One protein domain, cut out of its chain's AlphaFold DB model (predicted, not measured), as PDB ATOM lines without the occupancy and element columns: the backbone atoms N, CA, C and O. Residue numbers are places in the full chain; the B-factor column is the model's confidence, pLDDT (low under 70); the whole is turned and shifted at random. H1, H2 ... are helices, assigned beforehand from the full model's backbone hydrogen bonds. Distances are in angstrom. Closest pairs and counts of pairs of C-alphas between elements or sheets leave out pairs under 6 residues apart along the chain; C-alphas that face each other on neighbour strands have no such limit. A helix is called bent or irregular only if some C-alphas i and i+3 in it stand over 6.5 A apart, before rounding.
ATOM      1  N   THR A  56     -39.519  13.331 -49.890       67.31
ATOM      2  CA  THR A  56     -40.063  12.609 -51.058       67.31
ATOM      3  C   THR A  56     -40.671  11.265 -50.649       67.31
ATOM      4  O   THR A  56     -41.775  10.925 -51.080       67.31
ATOM      5  N   GLY A  57     -40.022  10.550 -49.720       76.06
ATOM      6  CA  GLY A  57     -40.553   9.324 -49.122       76.06
ATOM      7  C   GLY A  57     -41.833   9.565 -48.316       76.06
ATOM      8  O   GLY A  57     -42.811   8.830 -48.487       76.06
ATOM      9  N   LEU A  58     -41.863  10.636 -47.505       74.81
ATOM     10  CA  LEU A  58     -42.981  10.946 -46.602       74.81
ATOM     11  C   LEU A  58     -44.312  11.083 -47.353       74.81
ATOM     12  O   LEU A  58     -45.325  10.587 -46.869       74.81
ATOM     13  N   THR A  59     -44.322  11.679 -48.550       67.75
ATOM     14  CA  THR A  59     -45.555  11.820 -49.351       67.75
ATOM     15  C   THR A  59     -46.174  10.458 -49.694       67.75
ATOM     16  O   THR A  59     -47.385  10.274 -49.557       67.75
ATOM     17  N   SER A  60     -45.352   9.473 -50.077       71.94
ATOM     18  CA  SER A  60     -45.825   8.110 -50.373       71.94
ATOM     19  C   SER A  60     -46.299   7.362 -49.120       71.94
ATOM     20  O   SER A  60     -47.219   6.546 -49.176       71.94
ATOM     21  N   GLU A  61     -45.709   7.664 -47.963       77.44
ATOM     22  CA  GLU A  61     -46.033   7.010 -46.697       77.44
ATOM     23  C   GLU A  61     -47.310   7.587 -46.068       77.44
ATOM     24  O   GLU A  61     -48.182   6.834 -45.633       77.44
ATOM     25  N   VAL A  62     -47.491   8.909 -46.157       71.25
ATOM     26  CA  VAL A  62     -48.741   9.635 -45.863       71.25
ATOM     27  C   VAL A  62     -49.913   9.095 -46.691       71.25
ATOM     28  O   VAL A  62     -51.017   8.953 -46.163       71.25
ATOM     29  N   GLN A  63     -49.686   8.725 -47.955       66.69
ATOM     30  CA  GLN A  63     -50.690   8.047 -48.787       66.69
ATOM     31  C   GLN A  63     -50.943   6.588 -48.349       66.69
ATOM     32  O   GLN A  63     -52.078   6.117 -48.409       66.69
ATOM     33  N   ARG A  64     -49.912   5.865 -47.886       76.62
ATOM     34  CA  ARG A  64     -49.982   4.436 -47.505       76.62
ATOM     35  C   ARG A  64     -50.658   4.179 -46.151       76.62
ATOM     36  O   ARG A  64     -51.281   3.121 -45.971       76.62
ATOM     37  N   GLU A  65     -50.488   5.105 -45.204       75.06
ATOM     38  CA  GLU A  65     -50.808   4.931 -43.773       75.06
ATOM     39  C   GLU A  65     -51.600   6.103 -43.159       75.06
ATOM     40  O   GLU A  65     -51.931   6.086 -41.971       75.06
ATOM     41  N   GLY A  66     -51.961   7.095 -43.977       76.75
ATOM     42  CA  GLY A  66     -52.650   8.313 -43.561       76.75
ATOM     43  C   GLY A  66     -51.688   9.399 -43.058       76.75
ATOM     44  O   GLY A  66     -50.548   9.114 -42.704       76.75
ATOM     45  N   PRO A  67     -52.133  10.665 -42.979       77.62
ATOM     46  CA  PRO A  67     -51.244  11.811 -42.764       77.62
ATOM     47  C   PRO A  67     -50.573  11.903 -41.389       77.62
ATOM     48  O   PRO A  67     -49.607  12.642 -41.246       77.62
ATOM     49  N   VAL A  68     -51.087  11.209 -40.370       81.75
ATOM     50  CA  VAL A  68     -50.668  11.419 -38.972       81.75
ATOM     51  C   VAL A  68     -49.494  10.527 -38.563       81.75
ATOM     52  O   VAL A  68     -48.505  11.038 -38.049       81.75
ATOM     53  N   ARG A  69     -49.574   9.205 -38.781       84.81
ATOM     54  CA  ARG A  69     -48.568   8.256 -38.258       84.81
ATOM     55  C   ARG A  69     -47.172   8.412 -38.896       84.81
ATOM     56  O   ARG A  69     -46.218   8.464 -38.127       84.81
ATOM     57  N   PRO A  70     -47.017   8.541 -40.229       86.75
ATOM     58  CA  PRO A  70     -45.710   8.739 -40.863       86.75
ATOM     59  C   PRO A  70     -45.079  10.073 -40.484       86.75
ATOM     60  O   PRO A  70     -43.902  10.134 -40.152       86.75
ATOM     61  N   LEU A  71     -45.890  11.136 -40.470       88.19
ATOM     62  CA  LEU A  71     -45.469  12.464 -40.043       88.19
ATOM     63  C   LEU A  71     -44.958  12.437 -38.600       88.19
ATOM     64  O   LEU A  71     -43.879  12.950 -38.329       88.19
ATOM     65  N   GLN A  72     -45.700  11.794 -37.696       90.62
ATOM     66  CA  GLN A  72     -45.274  11.630 -36.312       90.62
ATOM     67  C   GLN A  72     -43.973  10.823 -36.207       90.62
ATOM     68  O   GLN A  72     -43.014  11.303 -35.613       90.62
ATOM     69  N   ALA A  73     -43.896   9.647 -36.834       90.00
ATOM     70  CA  ALA A  73     -42.695   8.810 -36.802       90.00
ATOM     71  C   ALA A  73     -41.451   9.512 -37.383       90.00
ATOM     72  O   ALA A  73     -40.335   9.242 -36.947       90.00
ATOM     73  N   HIS A  74     -41.640  10.422 -38.343       90.44
ATOM     74  CA  HIS A  74     -40.570  11.225 -38.927       90.44
ATOM     75  C   HIS A  74     -40.162  12.411 -38.033       90.44
ATOM     76  O   HIS A  74     -38.975  12.702 -37.917       90.44
ATOM     77  N   LEU A  75     -41.117  13.091 -37.385       92.88
ATOM     78  CA  LEU A  75     -40.837  14.235 -36.507       92.88
ATOM     79  C   LEU A  75     -40.323  13.824 -35.116       92.88
ATOM     80  O   LEU A  75     -39.474  14.523 -34.572       92.88
ATOM     81  N   ASP A  76     -40.768  12.692 -34.561       92.62
ATOM     82  CA  ASP A  76     -40.405  12.222 -33.208       92.62
ATOM     83  C   ASP A  76     -38.901  11.876 -33.056       92.62
ATOM     84  O   ASP A  76     -38.406  11.735 -31.937       92.62
ATOM     85  N   VAL A  77     -38.157  11.758 -34.166       94.94
ATOM     86  CA  VAL A  77     -36.700  11.498 -34.195       94.94
ATOM     87  C   VAL A  77     -35.870  12.795 -34.262       94.94
ATOM     88  O   VAL A  77     -34.671  12.776 -33.983       94.94
ATOM     89  N   LEU A  78     -36.485  13.926 -34.619       95.88
ATOM     90  CA  LEU A  78     -35.803  15.196 -34.891       95.88
ATOM     91  C   LEU A  78     -35.698  16.092 -33.642       95.88
ATOM     92  O   LEU A  78     -36.540  16.062 -32.743       95.88
ATOM     93  N   THR A  79     -34.680  16.956 -33.583       96.50
ATOM     94  CA  THR A  79     -34.618  18.007 -32.549       96.50
ATOM     95  C   THR A  79     -35.622  19.130 -32.834       96.50
ATOM     96  O   THR A  79     -36.015  19.342 -33.973       96.50
ATOM     97  N   GLN A  80     -36.015  19.924 -31.829       96.38
ATOM     98  CA  GLN A  80     -37.026  20.990 -31.997       96.38
ATOM     99  C   GLN A  80     -36.690  22.017 -33.103       96.38
ATOM    100  O   GLN A  80     -37.597  22.539 -33.748       96.38
ATOM    101  N   ALA A  81     -35.405  22.277 -33.370       96.31
ATOM    102  CA  ALA A  81     -34.976  23.134 -34.481       96.31
ATOM    103  C   ALA A  81     -35.122  22.439 -35.849       96.31
ATOM    104  O   ALA A  81     -35.573  23.057 -36.811       96.31
ATOM    105  N   GLU A  82     -34.804  21.145 -35.932       96.62
ATOM    106  CA  GLU A  82     -35.024  20.333 -37.135       96.62
ATOM    107  C   GLU A  82     -36.520  20.117 -37.400       96.62
ATOM    108  O   GLU A  82     -36.938  20.214 -38.545       96.62
ATOM    109  N   ILE A  83     -37.346  19.932 -36.362       96.00
ATOM    110  CA  ILE A  83     -38.818  19.898 -36.450       96.00
ATOM    111  C   ILE A  83     -39.359  21.236 -36.982       96.00
ATOM    112  O   ILE A  83     -40.253  21.243 -37.829       96.00
ATOM    113  N   ALA A  84     -38.823  22.375 -36.525       96.69
ATOM    114  CA  ALA A  84     -39.236  23.694 -37.007       96.69
ATOM    115  C   ALA A  84     -38.900  23.908 -38.497       96.69
ATOM    116  O   ALA A  84     -39.734  24.436 -39.230       96.69
ATOM    117  N   LEU A  85     -37.722  23.464 -38.953       96.31
ATOM    118  CA  LEU A  85     -37.335  23.479 -40.373       96.31
ATOM    119  C   LEU A  85     -38.187  22.503 -41.201       96.31
ATOM    120  O   LEU A  85     -38.797  22.908 -42.185       96.31
ATOM    121  N   ALA A  86     -38.319  21.255 -40.744       95.00
ATOM    122  CA  ALA A  86     -39.136  20.210 -41.360       95.00
ATOM    123  C   ALA A  86     -40.584  20.656 -41.600       95.00
ATOM    124  O   ALA A  86     -41.149  20.398 -42.658       95.00
ATOM    125  N   ILE A  87     -41.191  21.345 -40.629       94.56
ATOM    126  CA  ILE A  87     -42.560  21.855 -40.752       94.56
ATOM    127  C   ILE A  87     -42.650  23.042 -41.718       94.56
ATOM    128  O   ILE A  87     -43.653  23.152 -42.422       94.56
ATOM    129  N   VAL A  88     -41.622  23.892 -41.808       95.06
ATOM    130  CA  VAL A  88     -41.556  24.954 -42.825       95.06
ATOM    131  C   VAL A  88     -41.473  24.353 -44.229       95.06
ATOM    132  O   VAL A  88     -42.283  24.706 -45.087       95.06
ATOM    133  N   ASP A  89     -40.574  23.395 -44.452       92.75
ATOM    134  CA  ASP A  89     -40.425  22.719 -45.746       92.75
ATOM    135  C   ASP A  89     -41.698  21.948 -46.131       92.75
ATOM    136  O   ASP A  89     -42.187  22.071 -47.255       92.75
ATOM    137  N   LEU A  90     -42.297  21.217 -45.185       91.81
ATOM    138  CA  LEU A  90     -43.514  20.435 -45.404       91.81
ATOM    139  C   LEU A  90     -44.737  21.312 -45.715       91.81
ATOM    140  O   LEU A  90     -45.518  20.975 -46.606       91.81
ATOM    141  N   LEU A  91     -44.916  22.437 -45.012       90.38
ATOM    142  CA  LEU A  91     -46.019  23.368 -45.278       90.38
ATOM    143  C   LEU A  91     -45.828  24.109 -46.611       90.38
ATOM    144  O   LEU A  91     -46.802  24.268 -47.347       90.38
ATOM    145  N   ASN A  92     -44.594  24.477 -46.979       87.50
ATOM    146  CA  ASN A  92     -44.291  25.110 -48.270       87.50
ATOM    147  C   ASN A  92     -44.424  24.153 -49.462       87.50
ATOM    148  O   ASN A  92     -44.993  24.527 -50.490       87.50
ATOM    149  N   LEU A  93     -43.953  22.910 -49.330       81.75
ATOM    150  CA  LEU A  93     -44.153  21.864 -50.337       81.75
ATOM    151  C   LEU A  93     -45.651  21.633 -50.571       81.75
ATOM    152  O   LEU A  93     -46.122  21.563 -51.706       81.75
ATOM    153  N   HIS A  94     -46.422  21.556 -49.488       70.44
ATOM    154  CA  HIS A  94     -47.849  21.302 -49.566       70.44
ATOM    155  C   HIS A  94     -48.683  22.539 -49.967       70.44
ATOM    156  O   HIS A  94     -49.761  22.350 -50.527       70.44
ATOM    157  N   TYR A  95     -48.213  23.785 -49.803       69.00
ATOM    158  CA  TYR A  95     -48.892  24.992 -50.330       69.00
ATOM    159  C   TYR A  95     -49.227  24.868 -51.833       69.00
ATOM    160  O   TYR A  95     -50.272  25.333 -52.297       69.00
ATOM    161  N   GLN A  96     -48.386  24.143 -52.579       66.69
ATOM    162  CA  GLN A  96     -48.547  23.848 -54.006       66.69
ATOM    163  C   GLN A  96     -49.647  22.802 -54.311       66.69
ATOM    164  O   GLN A  96     -50.076  22.673 -55.456       66.69
ATOM    165  N   HIS A  97     -50.152  22.079 -53.301       67.62
ATOM    166  CA  HIS A  97     -51.041  20.908 -53.423       67.62
ATOM    167  C   HIS A  97     -52.325  21.019 -52.570       67.62
ATOM    168  O   HIS A  97     -52.764  20.049 -51.953       67.62
ATOM    169  N   ARG A  98     -52.922  22.220 -52.555       65.56
ATOM    170  CA  ARG A  98     -54.006  22.742 -51.681       65.56
ATOM    171  C   ARG A  98     -55.033  21.775 -51.051       65.56
ATOM    172  O   ARG A  98     -55.469  22.047 -49.936       65.56
ATOM    173  N   GLU A  99     -55.467  20.705 -51.713       58.03
ATOM    174  CA  GLU A  99     -56.654  19.931 -51.299       58.03
ATOM    175  C   GLU A  99     -56.425  18.979 -50.110       58.03
ATOM    176  O   GLU A  99     -57.294  18.854 -49.247       58.03
ATOM    177  N   VAL A 100     -55.250  18.347 -49.999       57.31
ATOM    178  CA  VAL A 100     -54.964  17.357 -48.929       57.31
ATOM    179  C   VAL A 100     -54.697  18.037 -47.569       57.31
ATOM    180  O   VAL A 100     -54.677  17.405 -46.510       57.31
ATOM    181  N   LEU A 101     -54.501  19.358 -47.571       70.25
ATOM    182  CA  LEU A 101     -53.834  20.064 -46.482       70.25
ATOM    183  C   LEU A 101     -54.696  20.321 -45.254       70.25
ATOM    184  O   LEU A 101     -54.141  20.406 -44.163       70.25
ATOM    185  N   GLY A 102     -56.021  20.442 -45.382       83.38
ATOM    186  CA  GLY A 102     -56.879  20.892 -44.275       83.38
ATOM    187  C   GLY A 102     -56.684  20.097 -42.978       83.38
ATOM    188  O   GLY A 102     -56.627  20.669 -41.885       83.38
ATOM    189  N   VAL A 103     -56.501  18.778 -43.102       83.06
ATOM    190  CA  VAL A 103     -56.218  17.877 -41.975       83.06
ATOM    191  C   VAL A 103     -54.747  17.952 -41.550       83.06
ATOM    192  O   VAL A 103     -54.482  18.107 -40.358       83.06
ATOM    193  N   ILE A 104     -53.807  17.894 -42.502       88.06
ATOM    194  CA  ILE A 104     -52.350  17.926 -42.253       88.06
ATOM    195  C   ILE A 104     -51.947  19.206 -41.513       88.06
ATOM    196  O   ILE A 104     -51.384  19.133 -40.426       88.06
ATOM    197  N   VAL A 105     -52.306  20.372 -42.053       92.69
ATOM    198  CA  VAL A 105     -52.002  21.700 -41.495       92.69
ATOM    199  C   VAL A 105     -52.564  21.838 -40.085       92.69
ATOM    200  O   VAL A 105     -51.857  22.261 -39.176       92.69
ATOM    201  N   THR A 106     -53.817  21.421 -39.870       91.38
ATOM    202  CA  THR A 106     -54.438  21.500 -38.540       91.38
ATOM    203  C   THR A 106     -53.773  20.556 -37.537       91.38
ATOM    204  O   THR A 106     -53.656  20.899 -36.360       91.38
ATOM    205  N   HIS A 107     -53.323  19.380 -37.980       90.81
ATOM    206  CA  HIS A 107     -52.606  18.440 -37.125       90.81
ATOM    207  C   HIS A 107     -51.201  18.958 -36.771       90.81
ATOM    208  O   HIS A 107     -50.888  19.091 -35.589       90.81
ATOM    209  N   ILE A 108     -50.401  19.350 -37.770       94.19
ATOM    210  CA  ILE A 108     -49.091  20.006 -37.596       94.19
ATOM    211  C   ILE A 108     -49.201  21.165 -36.600       94.19
ATOM    212  O   ILE A 108     -48.454  21.233 -35.622       94.19
ATOM    213  N   TRP A 109     -50.171  22.054 -36.817       95.69
ATOM    214  CA  TRP A 109     -50.336  23.248 -36.003       95.69
ATOM    215  C   TRP A 109     -50.679  22.934 -34.545       95.69
ATOM    216  O   TRP A 109     -50.000  23.407 -33.634       95.69
ATOM    217  N   ASN A 110     -51.712  22.119 -34.316       94.25
ATOM    218  CA  ASN A 110     -52.238  21.876 -32.973       94.25
ATOM    219  C   ASN A 110     -51.376  20.919 -32.137       94.25
ATOM    220  O   ASN A 110     -51.429  21.009 -30.913       94.25
ATOM    221  N   TYR A 111     -50.615  20.014 -32.765       94.31
ATOM    222  CA  TYR A 111     -49.834  18.989 -32.058       94.31
ATOM    223  C   TYR A 111     -48.325  19.272 -32.020       94.31
ATOM    224  O   TYR A 111     -47.680  18.877 -31.052       94.31
ATOM    225  N   TYR A 112     -47.768  20.004 -32.995       94.81
ATOM    226  CA  TYR A 112     -46.325  20.283 -33.057       94.81
ATOM    227  C   TYR A 112     -46.010  21.770 -32.887       94.81
ATOM    228  O   TYR A 112     -45.260  22.121 -31.978       94.81
ATOM    229  N   VAL A 113     -46.601  22.653 -33.703       95.12
ATOM    230  CA  VAL A 113     -46.255  24.090 -33.710       95.12
ATOM    231  C   VAL A 113     -46.670  24.789 -32.418       95.12
ATOM    232  O   VAL A 113     -45.838  25.423 -31.770       95.12
ATOM    233  N   LEU A 114     -47.946  24.673 -32.044       95.69
ATOM    234  CA  LEU A 114     -48.525  25.383 -30.905       95.69
ATOM    235  C   LEU A 114     -48.044  24.847 -29.540       95.69
ATOM    236  O   LEU A 114     -47.738  25.680 -28.688       95.69
ATOM    237  N   PRO A 115     -47.930  23.523 -29.286       96.00
ATOM    238  CA  PRO A 115     -47.528  23.028 -27.964       96.00
ATOM    239  C   PRO A 115     -46.048  23.255 -27.643       96.00
ATOM    240  O   PRO A 115     -45.711  23.510 -26.488       96.00
ATOM    241  N   ASN A 116     -45.173  23.181 -28.652       95.50
ATOM    242  CA  ASN A 116     -43.727  23.343 -28.476       95.50
ATOM    243  C   ASN A 116     -43.244  24.787 -28.703       95.50
ATOM    244  O   ASN A 116     -42.075  25.070 -28.465       95.50
ATOM    245  N   ASN A 117     -44.119  25.694 -29.164       96.81
ATOM    246  CA  ASN A 117     -43.763  27.034 -29.648       96.81
ATOM    247  C   ASN A 117     -42.622  26.985 -30.686       96.81
ATOM    248  O   ASN A 117     -41.622  27.680 -30.541       96.81
ATOM    249  N   LEU A 118     -42.740  26.149 -31.731       96.06
ATOM    250  CA  LEU A 118     -41.624  25.834 -32.655       96.06
ATOM    251  C   LEU A 118     -40.922  27.056 -33.265       96.06
ATOM    252  O   LEU A 118     -39.732  27.008 -33.569       96.06
ATOM    253  N   TRP A 119     -41.638  28.169 -33.401       97.56
ATOM    254  CA  TRP A 119     -41.078  29.436 -33.852       97.56
ATOM    255  C   TRP A 119     -39.958  29.990 -32.951       97.56
ATOM    256  O   TRP A 119     -39.146  30.769 -33.437       97.56
ATOM    257  N   ASP A 120     -39.885  29.606 -31.672       97.44
ATOM    258  CA  ASP A 120     -38.810  29.994 -30.744       97.44
ATOM    259  C   ASP A 120     -37.488  29.254 -31.052       97.44
ATOM    260  O   ASP A 120     -36.419  29.684 -30.616       97.44
ATOM    261  N   TYR A 121     -37.551  28.178 -31.849       96.81
ATOM    262  CA  TYR A 121     -36.407  27.397 -32.337       96.81
ATOM    263  C   TYR A 121     -36.028  27.717 -33.796       96.81
ATOM    264  O   TYR A 121     -35.021  27.209 -34.288       96.81
ATOM    265  N   TYR A 122     -36.805  28.558 -34.488       97.06
ATOM    266  CA  TYR A 122     -36.576  28.946 -35.883       97.06
ATOM    267  C   TYR A 122     -35.687  30.199 -35.994       97.06
ATOM    268  O   TYR A 122     -35.838  31.148 -35.216       97.06
ATOM    269  N   GLU A 123     -34.772  30.252 -36.972       94.62
ATOM    270  CA  GLU A 123     -33.818  31.365 -37.091       94.62
ATOM    271  C   GLU A 123     -34.501  32.675 -37.531       94.62
ATOM    272  O   GLU A 123     -34.704  32.969 -38.712       94.62
ATOM    273  N   GLY A 124     -34.835  33.499 -36.538       94.75
ATOM    274  CA  GLY A 124     -35.581  34.744 -36.714       94.75
ATOM    275  C   GLY A 124     -36.828  34.866 -35.844       94.75
ATOM    276  O   GLY A 124     -37.459  35.924 -35.849       94.75
ATOM    277  N   GLY A 125     -37.176  33.825 -35.086       96.75
ATOM    278  CA  GLY A 125     -38.312  33.850 -34.176       96.75
ATOM    279  C   GLY A 125     -39.666  33.908 -34.890       96.75
ATOM    280  O   GLY A 125     -39.797  33.650 -36.090       96.75
ATOM    281  N   LYS A 126     -40.695  34.306 -34.132       96.81
ATOM    282  CA  LYS A 126     -42.100  34.230 -34.552       96.81
ATOM    283  C   LYS A 126     -42.437  34.910 -35.877       96.81
ATOM    284  O   LYS A 126     -43.160  34.305 -36.654       96.81
ATOM    285  N   HIS A 127     -41.927  36.111 -36.164       97.44
ATOM    286  CA  HIS A 127     -42.251  36.795 -37.427       97.44
ATOM    287  C   HIS A 127     -41.813  35.965 -38.635       97.44
ATOM    288  O   HIS A 127     -42.641  35.566 -39.447       97.44
ATOM    289  N   LYS A 128     -40.517  35.639 -38.697       97.12
ATOM    290  CA  LYS A 128     -39.931  34.891 -39.810       97.12
ATOM    291  C   LYS A 128     -40.486  33.475 -39.929       97.12
ATOM    292  O   LYS A 128     -40.620  32.997 -41.044       97.12
ATOM    293  N   PHE A 129     -40.844  32.817 -38.823       97.06
ATOM    294  CA  PHE A 129     -41.511  31.514 -38.890       97.06
ATOM    295  C   PHE A 129     -42.910  31.610 -39.522       97.06
ATOM    296  O   PHE A 129     -43.231  30.810 -40.392       97.06
ATOM    297  N   MET A 130     -43.733  32.591 -39.125       97.06
ATOM    298  CA  MET A 130     -45.082  32.769 -39.696       97.06
ATOM    299  C   MET A 130     -45.036  33.185 -41.172       97.06
ATOM    300  O   MET A 130     -45.818  32.695 -41.981       97.06
ATOM    301  N   GLU A 131     -44.082  34.042 -41.523       96.38
ATOM    302  CA  GLU A 131     -43.765  34.444 -42.895       96.38
ATOM    303  C   GLU A 131     -43.323  33.234 -43.741       96.38
ATOM    304  O   GLU A 131     -43.882  32.984 -44.806       96.38
ATOM    305  N   ALA A 132     -42.403  32.411 -43.223       95.62
ATOM    306  CA  ALA A 132     -41.861  31.242 -43.918       95.62
ATOM    307  C   ALA A 132     -42.850  30.078 -44.104       95.62
ATOM    308  O   ALA A 132     -42.552  29.193 -44.897       95.62
ATOM    309  N   ILE A 133     -43.998  30.055 -43.417       94.69
ATOM    310  CA  ILE A 133     -45.084  29.075 -43.647       94.69
ATOM    311  C   ILE A 133     -46.283  29.670 -44.405       94.69
ATOM    312  O   ILE A 133     -47.340  29.040 -44.450       94.69
ATOM    313  N   ALA A 134     -46.156  30.898 -44.927       94.75
ATOM    314  CA  ALA A 134     -47.250  31.674 -45.516       94.75
ATOM    315  C   ALA A 134     -48.493  31.733 -44.597       94.75
ATOM    316  O   ALA A 134     -49.613  31.407 -45.004       94.75
ATOM    317  N   TYR A 135     -48.301  32.094 -43.319       95.31
ATOM    318  CA  TYR A 135     -49.347  31.936 -42.305       95.31
ATOM    319  C   TYR A 135     -50.634  32.693 -42.646       95.31
ATOM    320  O   TYR A 135     -51.705  32.089 -42.640       95.31
ATOM    321  N   ASP A 136     -50.539  33.982 -42.974       95.56
ATOM    322  CA  ASP A 136     -51.716  34.821 -43.221       95.56
ATOM    323  C   ASP A 136     -52.410  34.497 -44.558       95.56
ATOM    324  O   ASP A 136     -53.634  34.584 -44.653       95.56
TER     325      ASP A 136
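This is residues 56 to 136 of the 794 residues of an uncharacterized protein of Tuber borchii (UniProt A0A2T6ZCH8). Two long helices, H3 and H4, fold back side by side as a hairpin in the middle, with the short helices H5 and H6 packed at one end of the domain and on H3. At the other end of the longest axis a small hairpin of H1 and H2 is joined on, with H1 away from the other helices but H2. The printed part has 81 residues with six named helices, H1 to H6 in chain order, and no named strand; the class is all helix. It is compact, with a radius of gyration of the C-alphas of 12.0 A and spans of 35 by 27 by 21 A.

H3, residues 80 to 95, is the hub, touching three other helices. H4, residues 101 to 116, touches H3 at a shallow tilt of 18 degrees, opposite ways, as a helical hairpin; their closest C-alphas, of His 94 and Leu 101, are 6.8 A apart. H5, residues 118 to 121, touches H3 at H3's residues 80 to 84 alone, with the C-alphas of Ala 81 and Tyr 121 closest at 5.0 A. H6, residues 125 to 132, only just touches H3, with 3 pairs of C-alphas within 8 A, at H3's residues 88 to 92 alone; the closest are Val 88 and Ala 132 at 6.4 A, and the tilt is a shallow 23 degrees, the same way. H5 and H6 touch, with the C-alphas of Trp 119 and Lys 126 closest at 5.0 A. H2, residues 69 to 75, is close to H3 but not clearly touching, with the C-alphas of Leu 75 and Ile 83 closest at 6.0 A and a steep tilt of 52 degrees; H2 and H4 are near each other. H1, residues 56 to 65, and H2 form a helical hairpin that touches at Val 62 and Pro 70, the closest C-alphas at 5.9 A, with a shallow tilt of 33 degrees, only just short of steep. H1 is apart from H3, H4, H5 and H6. Every O i to N i+4 pair is within hydrogen-bond range in H2, H3 and H6, against 5 of 6 in H1 and 9 of 12 in H4; H5 is too short for such a pair.

H3 runs 22.2 A from C-alpha 80 at (-37.026, 20.990, -31.997) to C-alpha 95. H4 measures 20.9 A, has a kink of 27 degrees near residue 110, and is irregular, but only just: C-alphas 111 and 114 are 6.6 A apart. H1, 15.1 A long, begins at C-alpha 56 at (-40.063, 12.609, -51.058). H2 is 9.9 A long, H5 5.5 A and H6 10.7 A, ending at C-alpha 132 at (-41.861, 31.242, -43.918).

The two C-alphas farthest apart, of Arg 64 and Gly 124, are 35.2 A apart. The printed part has no cut, and the five links between helices are tight. The mean pLDDT of the printed part is 87.7; residues 56, 59, 63 and 95 to 100 are under 70.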